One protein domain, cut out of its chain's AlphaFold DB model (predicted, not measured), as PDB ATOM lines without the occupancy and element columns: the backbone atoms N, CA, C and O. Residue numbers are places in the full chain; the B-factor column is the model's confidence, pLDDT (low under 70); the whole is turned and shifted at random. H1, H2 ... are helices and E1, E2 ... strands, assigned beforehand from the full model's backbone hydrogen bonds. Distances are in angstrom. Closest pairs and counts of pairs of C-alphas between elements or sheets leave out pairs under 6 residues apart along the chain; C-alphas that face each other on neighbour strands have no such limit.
ATOM      1  N   VAL A   5      79.147 -26.353 123.232       76.12
ATOM      2  CA  VAL A   5      77.783 -26.800 122.939       76.12
ATOM      3  C   VAL A   5      77.008 -25.623 122.373       76.12
ATOM      4  O   VAL A   5      76.786 -24.636 123.073       76.12
ATOM      5  N   ASN A   6      76.593 -25.734 121.115       78.31
ATOM      6  CA  ASN A   6      75.742 -24.752 120.454       78.31
ATOM      7  C   ASN A   6      74.302 -25.273 120.384       78.31
ATOM      8  O   ASN A   6      74.061 -26.438 120.060       78.31
ATOM      9  N   LEU A   7      73.344 -24.397 120.681       79.50
ATOM     10  CA  LEU A   7      71.911 -24.686 120.684       79.50
ATOM     11  C   LEU A   7      71.235 -23.908 119.556       79.50
ATOM     12  O   LEU A   7      71.381 -22.690 119.469       79.50
ATOM     13  N   SER A   8      70.461 -24.585 118.710       82.69
ATOM     14  CA  SER A   8      69.619 -23.919 117.706       82.69
ATOM     15  C   SER A   8      68.267 -24.613 117.558       82.69
ATOM     16  O   SER A   8      68.164 -25.825 117.727       82.69
ATOM     17  N   LYS A   9      67.201 -23.865 117.253       82.75
ATOM     18  CA  LYS A   9      65.882 -24.439 116.934       82.75
ATOM     19  C   LYS A   9      65.847 -24.796 115.448       82.75
ATOM     20  O   LYS A   9      66.130 -23.947 114.606       82.75
ATOM     21  N   LYS A  10      65.455 -26.026 115.116       81.88
ATOM     22  CA  LYS A  10      65.212 -26.471 113.737       81.88
ATOM     23  C   LYS A  10      63.874 -27.199 113.671       81.88
ATOM     24  O   LYS A  10      63.747 -28.323 114.150       81.88
ATOM     25  N   GLY A  11      62.869 -26.553 113.079       85.25
ATOM     26  CA  GLY A  11      61.502 -27.082 113.046       85.25
ATOM     27  C   GLY A  11      60.963 -27.332 114.458       85.25
ATOM     28  O   GLY A  11      61.062 -26.454 115.317       85.25
ATOM     29  N   ASN A  12      60.441 -28.540 114.697       84.81
ATOM     30  CA  ASN A  12      59.905 -28.946 115.999       84.81
ATOM     31  C   ASN A  12      60.962 -29.568 116.947       84.81
ATOM     32  O   ASN A  12      60.625 -30.363 117.824       84.81
ATOM     33  N   SER A  13      62.244 -29.241 116.757       84.00
ATOM     34  CA  SER A  13      63.363 -29.814 117.516       84.00
ATOM     35  C   SER A  13      64.400 -28.758 117.907       84.00
ATOM     36  O   SER A  13      64.602 -27.763 117.210       84.00
ATOM     37  N   ILE A  14      65.097 -29.004 119.012       85.31
ATOM     38  CA  ILE A  14      66.323 -28.319 119.417       85.31
ATOM     39  C   ILE A  14      67.511 -29.144 118.917       85.31
ATOM     40  O   ILE A  14      67.631 -30.326 119.226       85.31
ATOM     41  N   MET A  15      68.394 -28.523 118.149       87.19
ATOM     42  CA  MET A  15      69.668 -29.092 117.731       87.19
ATOM     43  C   MET A  15      70.726 -28.759 118.777       87.19
ATOM     44  O   MET A  15      71.022 -27.587 119.016       87.19
ATOM     45  N   LEU A  16      71.300 -29.797 119.373       83.62
ATOM     46  CA  LEU A  16      72.501 -29.729 120.193       83.62
ATOM     47  C   LEU A  16      73.688 -30.056 119.297       83.62
ATOM     48  O   LEU A  16      73.745 -31.160 118.761       83.62
ATOM     49  N   VAL A  17      74.611 -29.119 119.121       82.56
ATOM     50  CA  VAL A  17      75.850 -29.346 118.373       82.56
ATOM     51  C   VAL A  17      77.010 -29.340 119.356       82.56
ATOM     52  O   VAL A  17      77.228 -28.343 120.039       82.56
ATOM     53  N   PHE A  18      77.722 -30.458 119.434       83.88
ATOM     54  CA  PHE A  18      78.889 -30.661 120.282       83.88
ATOM     55  C   PHE A  18      80.135 -30.626 119.412       83.88
ATOM     56  O   PHE A  18      80.252 -31.398 118.459       83.88
ATOM     57  N   GLU A  19      81.073 -29.760 119.762       82.06
ATOM     58  CA  GLU A  19      82.393 -29.723 119.144       82.06
ATOM     59  C   GLU A  19      83.412 -30.284 120.131       82.06
ATOM     60  O   GLU A  19      83.628 -29.730 121.214       82.06
ATOM     61  N   GLU A  20      84.026 -31.405 119.757       80.25
ATOM     62  CA  GLU A  20      85.052 -32.077 120.543       80.25
ATOM     63  C   GLU A  20      86.294 -32.306 119.672       80.25
ATOM     64  O   GLU A  20      86.396 -33.265 118.906       80.25
ATOM     65  N   GLY A  21      87.252 -31.379 119.760       78.50
ATOM     66  CA  GLY A  21      88.450 -31.404 118.919       78.50
ATOM     67  C   GLY A  21      88.106 -31.150 117.448       78.50
ATOM     68  O   GLY A  21      87.623 -30.073 117.116       78.50
ATOM     69  N   PHE A  22      88.358 -32.135 116.579       74.50
ATOM     70  CA  PHE A  22      88.013 -32.085 115.147       74.50
ATOM     71  C   PHE A  22      86.654 -32.726 114.821       74.50
ATOM     72  O   PHE A  22      86.233 -32.716 113.664       74.50
ATOM     73  N   SER A  23      85.969 -33.293 115.817       75.31
ATOM     74  CA  SER A  23      84.695 -33.985 115.625       75.31
ATOM     75  C   SER A  23      83.523 -33.077 115.980       75.31
ATOM     76  O   SER A  23      83.505 -32.444 117.037       75.31
ATOM     77  N   THR A  24      82.522 -33.038 115.099       83.25
ATOM     78  CA  THR A  24      81.238 -32.365 115.338       83.25
ATOM     79  C   THR A  24      80.141 -33.411 115.462       83.25
ATOM     80  O   THR A  24      79.887 -34.163 114.523       83.25
ATOM     81  N   TYR A  25      79.462 -33.441 116.604       81.94
ATOM     82  CA  TYR A  25      78.292 -34.284 116.827       81.94
ATOM     83  C   TYR A  25      77.052 -33.409 116.880       81.94
ATOM     84  O   TYR A  25      77.071 -32.341 117.485       81.94
ATOM     85  N   SER A  26      75.956 -33.856 116.271       84.62
ATOM     86  CA  SER A  26      74.680 -33.154 116.387       84.62
ATOM     87  C   SER A  26      73.580 -34.098 116.845       84.62
ATOM     88  O   SER A  26      73.476 -35.225 116.364       84.62
ATOM     89  N   ILE A  27      72.772 -33.636 117.795       85.25
ATOM     90  CA  ILE A  27      71.620 -34.363 118.321       85.25
ATOM     91  C   ILE A  27      70.390 -33.487 118.121       85.25
ATOM     92  O   ILE A  27      70.333 -32.359 118.608       85.25
ATOM     93  N   ALA A  28      69.399 -34.017 117.409       85.69
ATOM     94  CA  ALA A  28      68.083 -33.407 117.313       85.69
ATOM     95  C   ALA A  28      67.222 -33.903 118.479       85.69
ATOM     96  O   ALA A  28      66.835 -35.070 118.522       85.69
ATOM     97  N   VAL A  29      66.913 -33.021 119.421       84.31
ATOM     98  CA  VAL A  29      66.000 -33.301 120.529       84.31
ATOM     99  C   VAL A  29      64.634 -32.730 120.169       84.31
ATOM    100  O   VAL A  29      64.529 -31.514 120.014       84.31
ATOM    101  N   PRO A  30      63.570 -33.540 120.037       85.06
ATOM    102  CA  PRO A  30      62.251 -32.990 119.754       85.06
ATOM    103  C   PRO A  30      61.809 -32.063 120.893       85.06
ATOM    104  O   PRO A  30      62.059 -32.349 122.067       85.06
ATOM    105  N   LEU A  31      61.153 -30.955 120.549       81.12
ATOM    106  CA  LEU A  31      60.781 -29.890 121.487       81.12
ATOM    107  C   LEU A  31      60.055 -30.400 122.742       81.12
ATOM    108  O   LEU A  31      60.470 -30.008 123.832       81.12
ATOM    109  N   PRO A  32      59.073 -31.322 122.657       79.69
ATOM    110  CA  PRO A  32      58.433 -31.882 123.850       79.69
ATOM    111  C   PRO A  32      59.419 -32.522 124.837       79.69
ATOM    112  O   PRO A  32      59.295 -32.346 126.050       79.69
ATOM    113  N   TYR A  33      60.439 -33.222 124.331       81.25
ATOM    114  CA  TYR A  33      61.469 -33.841 125.166       81.25
ATOM    115  C   TYR A  33      62.442 -32.809 125.724       81.25
ATOM    116  O   TYR A  33      62.746 -32.867 126.912       81.25
ATOM    117  N   ALA A  34      62.899 -31.854 124.907       78.94
ATOM    118  CA  ALA A  34      63.802 -30.790 125.356       78.94
ATOM    119  C   ALA A  34      63.189 -30.005 126.523       78.94
ATOM    120  O   ALA A  34      63.830 -29.739 127.538       78.94
ATOM    121  N   VAL A  35      61.900 -29.720 126.397       77.56
ATOM    122  CA  VAL A  35      61.104 -29.028 127.395       77.56
ATOM    123  C   VAL A  35      60.898 -29.879 128.654       77.56
ATOM    124  O   VAL A  35      61.126 -29.398 129.762       77.56
ATOM    125  N   SER A  36      60.558 -31.166 128.513       77.56
ATOM    126  CA  SER A  36      60.469 -32.093 129.653       77.56
ATOM    127  C   SER A  36      61.805 -32.231 130.401       77.56
ATOM    128  O   SER A  36      61.822 -32.297 131.631       77.56
ATOM    129  N   PHE A  37      62.935 -32.269 129.686       77.38
ATOM    130  CA  PHE A  37      64.275 -32.306 130.284       77.38
ATOM    131  C   PHE A  37      64.595 -31.019 131.046       77.38
ATOM    132  O   PHE A  37      65.069 -31.089 132.180       77.38
ATOM    133  N   PHE A  38      64.290 -29.860 130.458       78.12
ATOM    134  CA  PHE A  38      64.481 -28.569 131.112       78.12
ATOM    135  C   PHE A  38      63.669 -28.462 132.409       78.12
ATOM    136  O   PHE A  38      64.222 -28.113 133.447       78.12
ATOM    137  N   LEU A  39      62.390 -28.849 132.389       74.19
ATOM    138  CA  LEU A  39      61.525 -28.810 133.574       74.19
ATOM    139  C   LEU A  39      62.005 -29.745 134.682       74.19
ATOM    140  O   LEU A  39      62.021 -29.360 135.847       74.19
ATOM    141  N   ARG A  40      62.447 -30.958 134.334       77.00
ATOM    142  CA  ARG A  40      63.048 -31.878 135.310       77.00
ATOM    143  C   ARG A  40      64.324 -31.293 135.913       77.00
ATOM    144  O   ARG A  40      64.488 -31.351 137.127       77.00
ATOM    145  N   GLY A  41      65.195 -30.704 135.094       74.81
ATOM    146  CA  GLY A  41      66.410 -30.035 135.566       74.81
ATOM    147  C   GLY A  41      66.109 -28.845 136.479       74.81
ATOM    148  O   GLY A  41      66.763 -28.681 137.509       74.81
ATOM    149  N   LEU A  42      65.076 -28.065 136.153       77.12
ATOM    150  CA  LEU A  42      64.609 -26.948 136.968       77.12
ATOM    151  C   LEU A  42      64.087 -27.429 138.325       77.12
ATOM    152  O   LEU A  42      64.500 -26.902 139.351       77.12
ATOM    153  N   LEU A  43      63.242 -28.465 138.348       73.25
ATOM    154  CA  LEU A  43      62.719 -29.051 139.587       73.25
ATOM    155  C   LEU A  43      63.831 -29.622 140.473       73.25
ATOM    156  O   LEU A  43      63.828 -29.393 141.677       73.25
ATOM    157  N   VAL A  44      64.807 -30.323 139.886       71.19
ATOM    158  CA  VAL A  44      65.975 -30.833 140.624       71.19
ATOM    159  C   VAL A  44      66.806 -29.681 141.187       71.19
ATOM    160  O   VAL A  44      67.234 -29.742 142.336       71.19
ATOM    161  N   SER A  45      66.998 -28.612 140.412       69.31
ATOM    162  CA  SER A  45      67.726 -27.420 140.862       69.31
ATOM    163  C   SER A  45      66.997 -26.702 142.000       69.31
ATOM    164  O   SER A  45      67.634 -26.294 142.966       69.31
ATOM    165  N   LEU A  46      65.667 -26.598 141.927       69.94
ATOM    166  CA  LEU A  46      64.835 -26.028 142.987       69.94
ATOM    167  C   LEU A  46      64.867 -26.886 144.255       69.94
ATOM    168  O   LEU A  46      65.083 -26.355 145.338       69.94
ATOM    169  N   ALA A  47      64.756 -28.209 144.133       65.75
ATOM    170  CA  ALA A  47      64.865 -29.117 145.274       65.75
ATOM    171  C   ALA A  47      66.264 -29.068 145.920       65.75
ATOM    172  O   ALA A  47      66.391 -29.068 147.144       65.75
ATOM    173  N   ALA A  48      67.326 -28.972 145.113       67.25
ATOM    174  CA  ALA A  48      68.688 -28.789 145.611       67.25
ATOM    175  C   ALA A  48      68.858 -27.434 146.320       67.25
ATOM    176  O   ALA A  48      69.561 -27.347 147.327       67.25
ATOM    177  N   LEU A  49      68.186 -26.389 145.827       65.56
ATOM    178  CA  LEU A  49      68.143 -25.079 146.467       65.56
ATOM    179  C   LEU A  49      67.410 -25.125 147.813       65.56
ATOM    180  O   LEU A  49      67.858 -24.513 148.779       65.56
ATOM    181  N   GLU A  50      66.316 -25.878 147.905       65.69
ATOM    182  CA  GLU A  50      65.565 -26.073 149.147       65.69
ATOM    183  C   GLU A  50      66.356 -26.843 150.216       65.69
ATOM    184  O   GLU A  50      66.207 -26.590 151.412       65.69
ATOM    185  N   GLN A  51      67.232 -27.757 149.802       63.09
ATOM    186  CA  GLN A  51      68.046 -28.560 150.718       63.09
ATOM    187  C   GLN A  51      69.367 -27.884 151.114       63.09
ATOM    188  O   GLN A  51      69.973 -28.245 152.126       63.09
ATOM    189  N   ASN A  52      69.825 -26.888 150.351       65.62
ATOM    190  CA  ASN A  52      71.102 -26.229 150.589       65.62
ATOM    191  C   ASN A  52      70.934 -24.947 151.423       65.62
ATOM    192  O   ASN A  52      70.757 -23.848 150.895       65.62
ATOM    193  N   LYS A  53      71.039 -25.094 152.750       61.97
ATOM    194  CA  LYS A  53      70.920 -23.996 153.729       61.97
ATOM    195  C   LYS A  53      71.927 -22.857 153.521       61.97
ATOM    196  O   LYS A  53      71.608 -21.713 153.834       61.97
ATOM    197  N   ASP A  54      73.119 -23.137 152.991       64.06
ATOM    198  CA  ASP A  54      74.122 -22.105 152.684       64.06
ATOM    199  C   ASP A  54      73.747 -21.289 151.443       64.06
ATOM    200  O   ASP A  54      73.950 -20.075 151.404       64.06
ATOM    201  N   LEU A  55      73.164 -21.938 150.432       59.50
ATOM    202  CA  LEU A  55      72.604 -21.267 149.259       59.50
ATOM    203  C   LEU A  55      71.356 -20.462 149.627       59.50
ATOM    204  O   LEU A  55      71.243 -19.318 149.199       59.50
ATOM    205  N   GLN A  56      70.484 -20.999 150.483       61.38
ATOM    206  CA  GLN A  56      69.355 -20.251 151.040       61.38
ATOM    207  C   GLN A  56      69.815 -19.017 151.804       61.38
ATOM    208  O   GLN A  56      69.339 -17.932 151.503       61.38
ATOM    209  N   LYS A  57      70.803 -19.140 152.701       63.59
ATOM    210  CA  LYS A  57      71.377 -17.988 153.412       63.59
ATOM    211  C   LYS A  57      71.988 -16.959 152.466       63.59
ATOM    212  O   LYS A  57      71.797 -15.766 152.671       63.59
ATOM    213  N   LYS A  58      72.709 -17.390 151.425       62.09
ATOM    214  CA  LYS A  58      73.282 -16.481 150.414       62.09
ATOM    215  C   LYS A  58      72.216 -15.777 149.573       62.09
ATOM    216  O   LYS A  58      72.449 -14.652 149.140       62.09
ATOM    217  N   ILE A  59      71.078 -16.428 149.337       60.41
ATOM    218  CA  ILE A  59      69.925 -15.855 148.632       60.41
ATOM    219  C   ILE A  59      69.118 -14.937 149.557       60.41
ATOM    220  O   ILE A  59      68.713 -13.868 149.128       60.41
ATOM    221  N   GLU A  60      68.925 -15.294 150.826       63.66
ATOM    222  CA  GLU A  60      68.260 -14.449 151.830       63.66
ATOM    223  C   GLU A  60      69.065 -13.185 152.136       63.66
ATOM    224  O   GLU A  60      68.500 -12.102 152.217       63.66
ATOM    225  N   GLN A  61      70.396 -13.284 152.213       64.38
ATOM    226  CA  GLN A  61      71.285 -12.121 152.341       64.38
ATOM    227  C   GLN A  61      71.283 -11.216 151.099       64.38
ATOM    228  O   GLN A  61      71.807 -10.104 151.140       64.38
ATOM    229  N   LYS A  62      70.700 -11.682 149.992       61.47
ATOM    230  CA  LYS A  62      70.509 -10.930 148.757       61.47
ATOM    231  C   LYS A  62      69.026 -10.937 148.393       61.47
ATOM    232  O   LYS A  62      68.644 -11.524 147.384       61.47
ATOM    233  N   GLU A  63      68.194 -10.265 149.189       55.47
ATOM    234  CA  GLU A  63      66.743 -10.156 148.948       55.47
ATOM    235  C   GLU A  63      66.390  -9.784 147.491       55.47
ATOM    236  O   GLU A  63      65.414 -10.297 146.944       55.47
ATOM    237  N   GLY A  64      67.234  -8.996 146.810       59.09
ATOM    238  CA  GLY A  64      67.098  -8.701 145.377       59.09
ATOM    239  C   GLY A  64      67.297  -9.908 144.443       59.09
ATOM    240  O   GLY A  64      66.533 -10.077 143.498       59.09
ATOM    241  N   MET A  65      68.248 -10.805 144.733       59.34
ATOM    242  CA  MET A  65      68.494 -12.002 143.912       59.34
ATOM    243  C   MET A  65      67.371 -13.032 144.037       59.34
ATOM    244  O   MET A  65      67.118 -13.761 143.085       59.34
ATOM    245  N   LYS A  66      66.678 -13.108 145.181       61.53
ATOM    246  CA  LYS A  66      65.531 -14.015 145.330       61.53
ATOM    247  C   LYS A  66      64.390 -13.615 144.396       61.53
ATOM    248  O   LYS A  66      63.821 -14.486 143.746       61.53
ATOM    249  N   ALA A  67      64.091 -12.318 144.309       64.00
ATOM    250  CA  ALA A  67      63.073 -11.786 143.408       64.00
ATOM    251  C   ALA A  67      63.477 -11.937 141.933       64.00
ATOM    252  O   ALA A  67      62.659 -12.375 141.130       64.00
ATOM    253  N   GLU A  68      64.740 -11.664 141.590       63.06
ATOM    254  CA  GLU A  68      65.259 -11.879 140.233       63.06
ATOM    255  C   GLU A  68      65.207 -13.352 139.817       63.06
ATOM    256  O   GLU A  68      64.718 -13.661 138.737       63.06
ATOM    257  N   ILE A  69      65.640 -14.278 140.678       68.38
ATOM    258  CA  ILE A  69      65.578 -15.719 140.392       68.38
ATOM    259  C   ILE A  69      64.124 -16.171 140.235       68.38
ATOM    260  O   ILE A  69      63.822 -16.917 139.304       68.38
ATOM    261  N   LEU A  70      63.215 -15.718 141.106       66.12
ATOM    262  CA  LEU A  70      61.793 -16.047 140.979       66.12
ATOM    263  C   LEU A  70      61.219 -15.536 139.657       66.12
ATOM    264  O   LEU A  70      60.420 -16.226 139.024       66.12
ATOM    265  N   GLU A  71      61.630 -14.341 139.239       69.44
ATOM    266  CA  GLU A  71      61.127 -13.726 138.022       69.44
ATOM    267  C   GLU A  71      61.715 -14.365 136.761       69.44
ATOM    268  O   GLU A  71      60.993 -14.574 135.788       69.44
ATOM    269  N   GLU A  72      62.976 -14.793 136.784       67.19
ATOM    270  CA  GLU A  72      63.563 -15.603 135.713       67.19
ATOM    271  C   GLU A  72      62.900 -16.985 135.613       67.19
ATOM    272  O   GLU A  72      62.583 -17.444 134.512       67.19
ATOM    273  N   ILE A  73      62.583 -17.624 136.745       69.44
ATOM    274  CA  ILE A  73      61.797 -18.868 136.776       69.44
ATOM    275  C   ILE A  73      60.401 -18.633 136.187       69.44
ATOM    276  O   ILE A  73      59.925 -19.435 135.381       69.44
ATOM    277  N   ARG A  74      59.751 -17.519 136.540       70.12
ATOM    278  CA  ARG A  74      58.431 -17.154 136.018       70.12
ATOM    279  C   ARG A  74      58.465 -16.920 134.509       70.12
ATOM    280  O   ARG A  74      57.616 -17.456 133.797       70.12
ATOM    281  N   LYS A  75      59.457 -16.180 134.002       70.19
ATOM    282  CA  LYS A  75      59.672 -15.975 132.559       70.19
ATOM    283  C   LYS A  75      59.896 -17.296 131.831       70.19
ATOM    284  O   LYS A  75      59.295 -17.516 130.781       70.19
ATOM    285  N   ALA A  76      60.702 -18.195 132.399       65.88
ATOM    286  CA  ALA A  76      60.929 -19.524 131.838       65.88
ATOM    287  C   ALA A  76      59.632 -20.351 131.773       65.88
ATOM    288  O   ALA A  76      59.393 -21.046 130.785       65.88
ATOM    289  N   PHE A  77      58.760 -20.229 132.778       68.31
ATOM    290  CA  PHE A  77      57.457 -20.898 132.801       68.31
ATOM    291  C   PHE A  77      56.490 -20.347 131.743       68.31
ATOM    292  O   PHE A  77      55.837 -21.113 131.039       68.31
ATOM    293  N   VAL A  78      56.440 -19.023 131.564       73.06
ATOM    294  CA  VAL A  78      55.633 -18.382 130.507       73.06
ATOM    295  C   VAL A  78      56.132 -18.778 129.115       73.06
ATOM    296  O   VAL A  78      55.335 -19.079 128.227       73.06
ATOM    297  N   LEU A  79      57.454 -18.825 128.922       68.75
ATOM    298  CA  LEU A  79      58.056 -19.295 127.676       68.75
ATOM    299  C   LEU A  79      57.677 -20.757 127.398       68.75
ATOM    300  O   LEU A  79      57.325 -21.093 126.269       68.75
ATOM    301  N   TYR A  80      57.684 -21.608 128.429       64.69
ATOM    302  CA  TYR A  80      57.237 -22.996 128.334       64.69
ATOM    303  C   TYR A  80      55.768 -23.110 127.909       64.69
ATOM    304  O   TYR A  80      55.471 -23.848 126.970       64.69
ATOM    305  N   GLU A  81      54.857 -22.362 128.537       68.56
ATOM    306  CA  GLU A  81      53.442 -22.380 128.147       68.56
ATOM    307  C   GLU A  81      53.231 -21.944 126.695       68.56
ATOM    308  O   GLU A  81      52.407 -22.520 125.984       68.56
ATOM    309  N   ASN A  82      53.981 -20.944 126.235       71.81
ATOM    310  CA  ASN A  82      53.899 -20.477 124.855       71.81
ATOM    311  C   ASN A  82      54.409 -21.534 123.870       71.81
ATOM    312  O   ASN A  82      53.760 -21.789 122.859       71.81
ATOM    313  N   VAL A  83      55.514 -22.206 124.198       66.88
ATOM    314  CA  VAL A  83      56.037 -23.323 123.402       66.88
ATOM    315  C   VAL A  83      55.044 -24.489 123.374       66.88
ATOM    316  O   VAL A  83      54.791 -25.039 122.309       66.88
ATOM    317  N   LEU A  84      54.408 -24.839 124.496       63.22
ATOM    318  CA  LEU A  84      53.353 -25.860 124.507       63.22
ATOM    319  C   LEU A  84      52.162 -25.490 123.617       63.22
ATOM    320  O   LEU A  84      51.646 -26.350 122.909       63.22
ATOM    321  N   LYS A  85      51.737 -24.221 123.634       70.88
ATOM    322  CA  LYS A  85      50.653 -23.725 122.772       70.88
ATOM    323  C   LYS A  85      51.020 -23.770 121.288       70.88
ATOM    324  O   LYS A  85      50.133 -24.002 120.472       70.88
ATOM    325  N   GLU A  86      52.292 -23.569 120.938       66.12
ATOM    326  CA  GLU A  86      52.785 -23.726 119.562       66.12
ATOM    327  C   GLU A  86      52.825 -25.189 119.106       66.12
ATOM    328  O   GLU A  86      52.586 -25.449 117.935       66.12
ATOM    329  N   ILE A  87      53.124 -26.135 120.003       64.69
ATOM    330  CA  ILE A  87      53.232 -27.565 119.656       64.69
ATOM    331  C   ILE A  87      51.861 -28.269 119.680       64.69
ATOM    332  O   ILE A  87      51.684 -29.304 119.045       64.69
ATOM    333  N   GLY A  88      50.895 -27.739 120.439       53.31
ATOM    334  CA  GLY A  88      49.526 -28.261 120.537       53.31
ATOM    335  C   GLY A  88      48.572 -27.815 119.417       53.31
ATOM    336  O   GLY A  88      47.385 -28.133 119.490       53.31
ATOM    337  N   ARG A  89      49.062 -27.072 118.419       45.69
ATOM    338  CA  ARG A  89      48.384 -26.749 117.152       45.69
ATOM    339  C   ARG A  89      49.091 -27.446 115.997       45.69
ATOM    340  O   ARG A  89      48.394 -27.710 114.996       45.69
TER     341      ARG A  89
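Overview. This is residues 5 to 89 of the 89 residues of an uncharacterized protein of Thorarchaeota archaeon (strain OWC) (UniProt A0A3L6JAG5). A long helix H1 leads away from a small, strongly twisted sheet of three strands, a short helix H2 turns the far corner, and a second long helix H3 comes back toward the sheet end. H1 and H3 draw together near the sheet and spread toward H2, a long narrow triangle with H2 as its short base, while the strands run out to one side at the other end, an L in outline. The printed part has 85 residues, with three named strands and then three named helices in the order E1 E2 E3 H1 H2 H3; the sheet order is E1 - E2 - E3, antiparallel throughout, and the class is mixed, helices and strands. The whole is loose, with a radius of gyration of the C-alphas of 16.5 A, and flat, spanning 43 by 40 by 20 A.

Arrangement. E1, residues 5 to 10, and E2, residues 13 to 20, form an antiparallel hairpin at 154 degrees; N 8 and O 15 are within hydrogen-bond range at 3.1 A. E2 and E3, residues 23 to 30, form another hairpin at 162 degrees, with N 16 and O 27 at 2.8 A. The three strands form a meander, each strand the antiparallel neighbour of the one before; E1 and E3 are edge strands. H1, residues 31 to 51, is on the sheet but only grazes it, with its residues 31 to 37; the closest C-alphas of E2 and H1 are those of Ser 13 and Leu 31, 4.7 A apart. H2, residues 53 to 60, and H1 touch only at the corner, and only just, with 3 pairs of C-alphas within 8 A; the closest are those of Leu 49 and Leu 55, 6.5 A apart, and the lines are about perpendicular at 81 degrees. H3, residues 63 to 87, and H2 likewise only just touch, only at the corner, with 3 such pairs; the closest C-alphas are those of Ile 59 and Lys 66, 5.8 A apart, at 86 degrees, about perpendicular. H3 only just touches H1, with 3 pairs of C-alphas within 8 A, between residues 80 to 87 and residues 32 to 35 alone; the closest are those of Val 35 and Tyr 80, 7.2 A apart. Their lines stand at a shallow tilt of 22 degrees, opposite ways. H2 and H3 are not on the sheet. Every O i to N i+4 pair is within hydrogen-bond range in H1 and H2, and 20 of 21 in H3.

Along the chain. E1 begins at C-alpha 5 (77.783, -26.800, 122.939) and is 15.6 A long; E2 measures 22.0 A and E3 22.8 A. H1 runs 30.1 A from C-alpha 31 (60.781, -29.890, 121.487), and H2 10.1 A. H3 runs 36.7 A to C-alpha 87 (53.232, -27.565, 119.656).

Size, cuts and confidence. The two C-alphas farthest apart are those of Phe 22 and Glu 63, 45.6 A. The printed part has no cut, and the five links between named elements are tight. Mean pLDDT of the printed part is 72.1; 40 residues are under 70, among them residues 45 to 73.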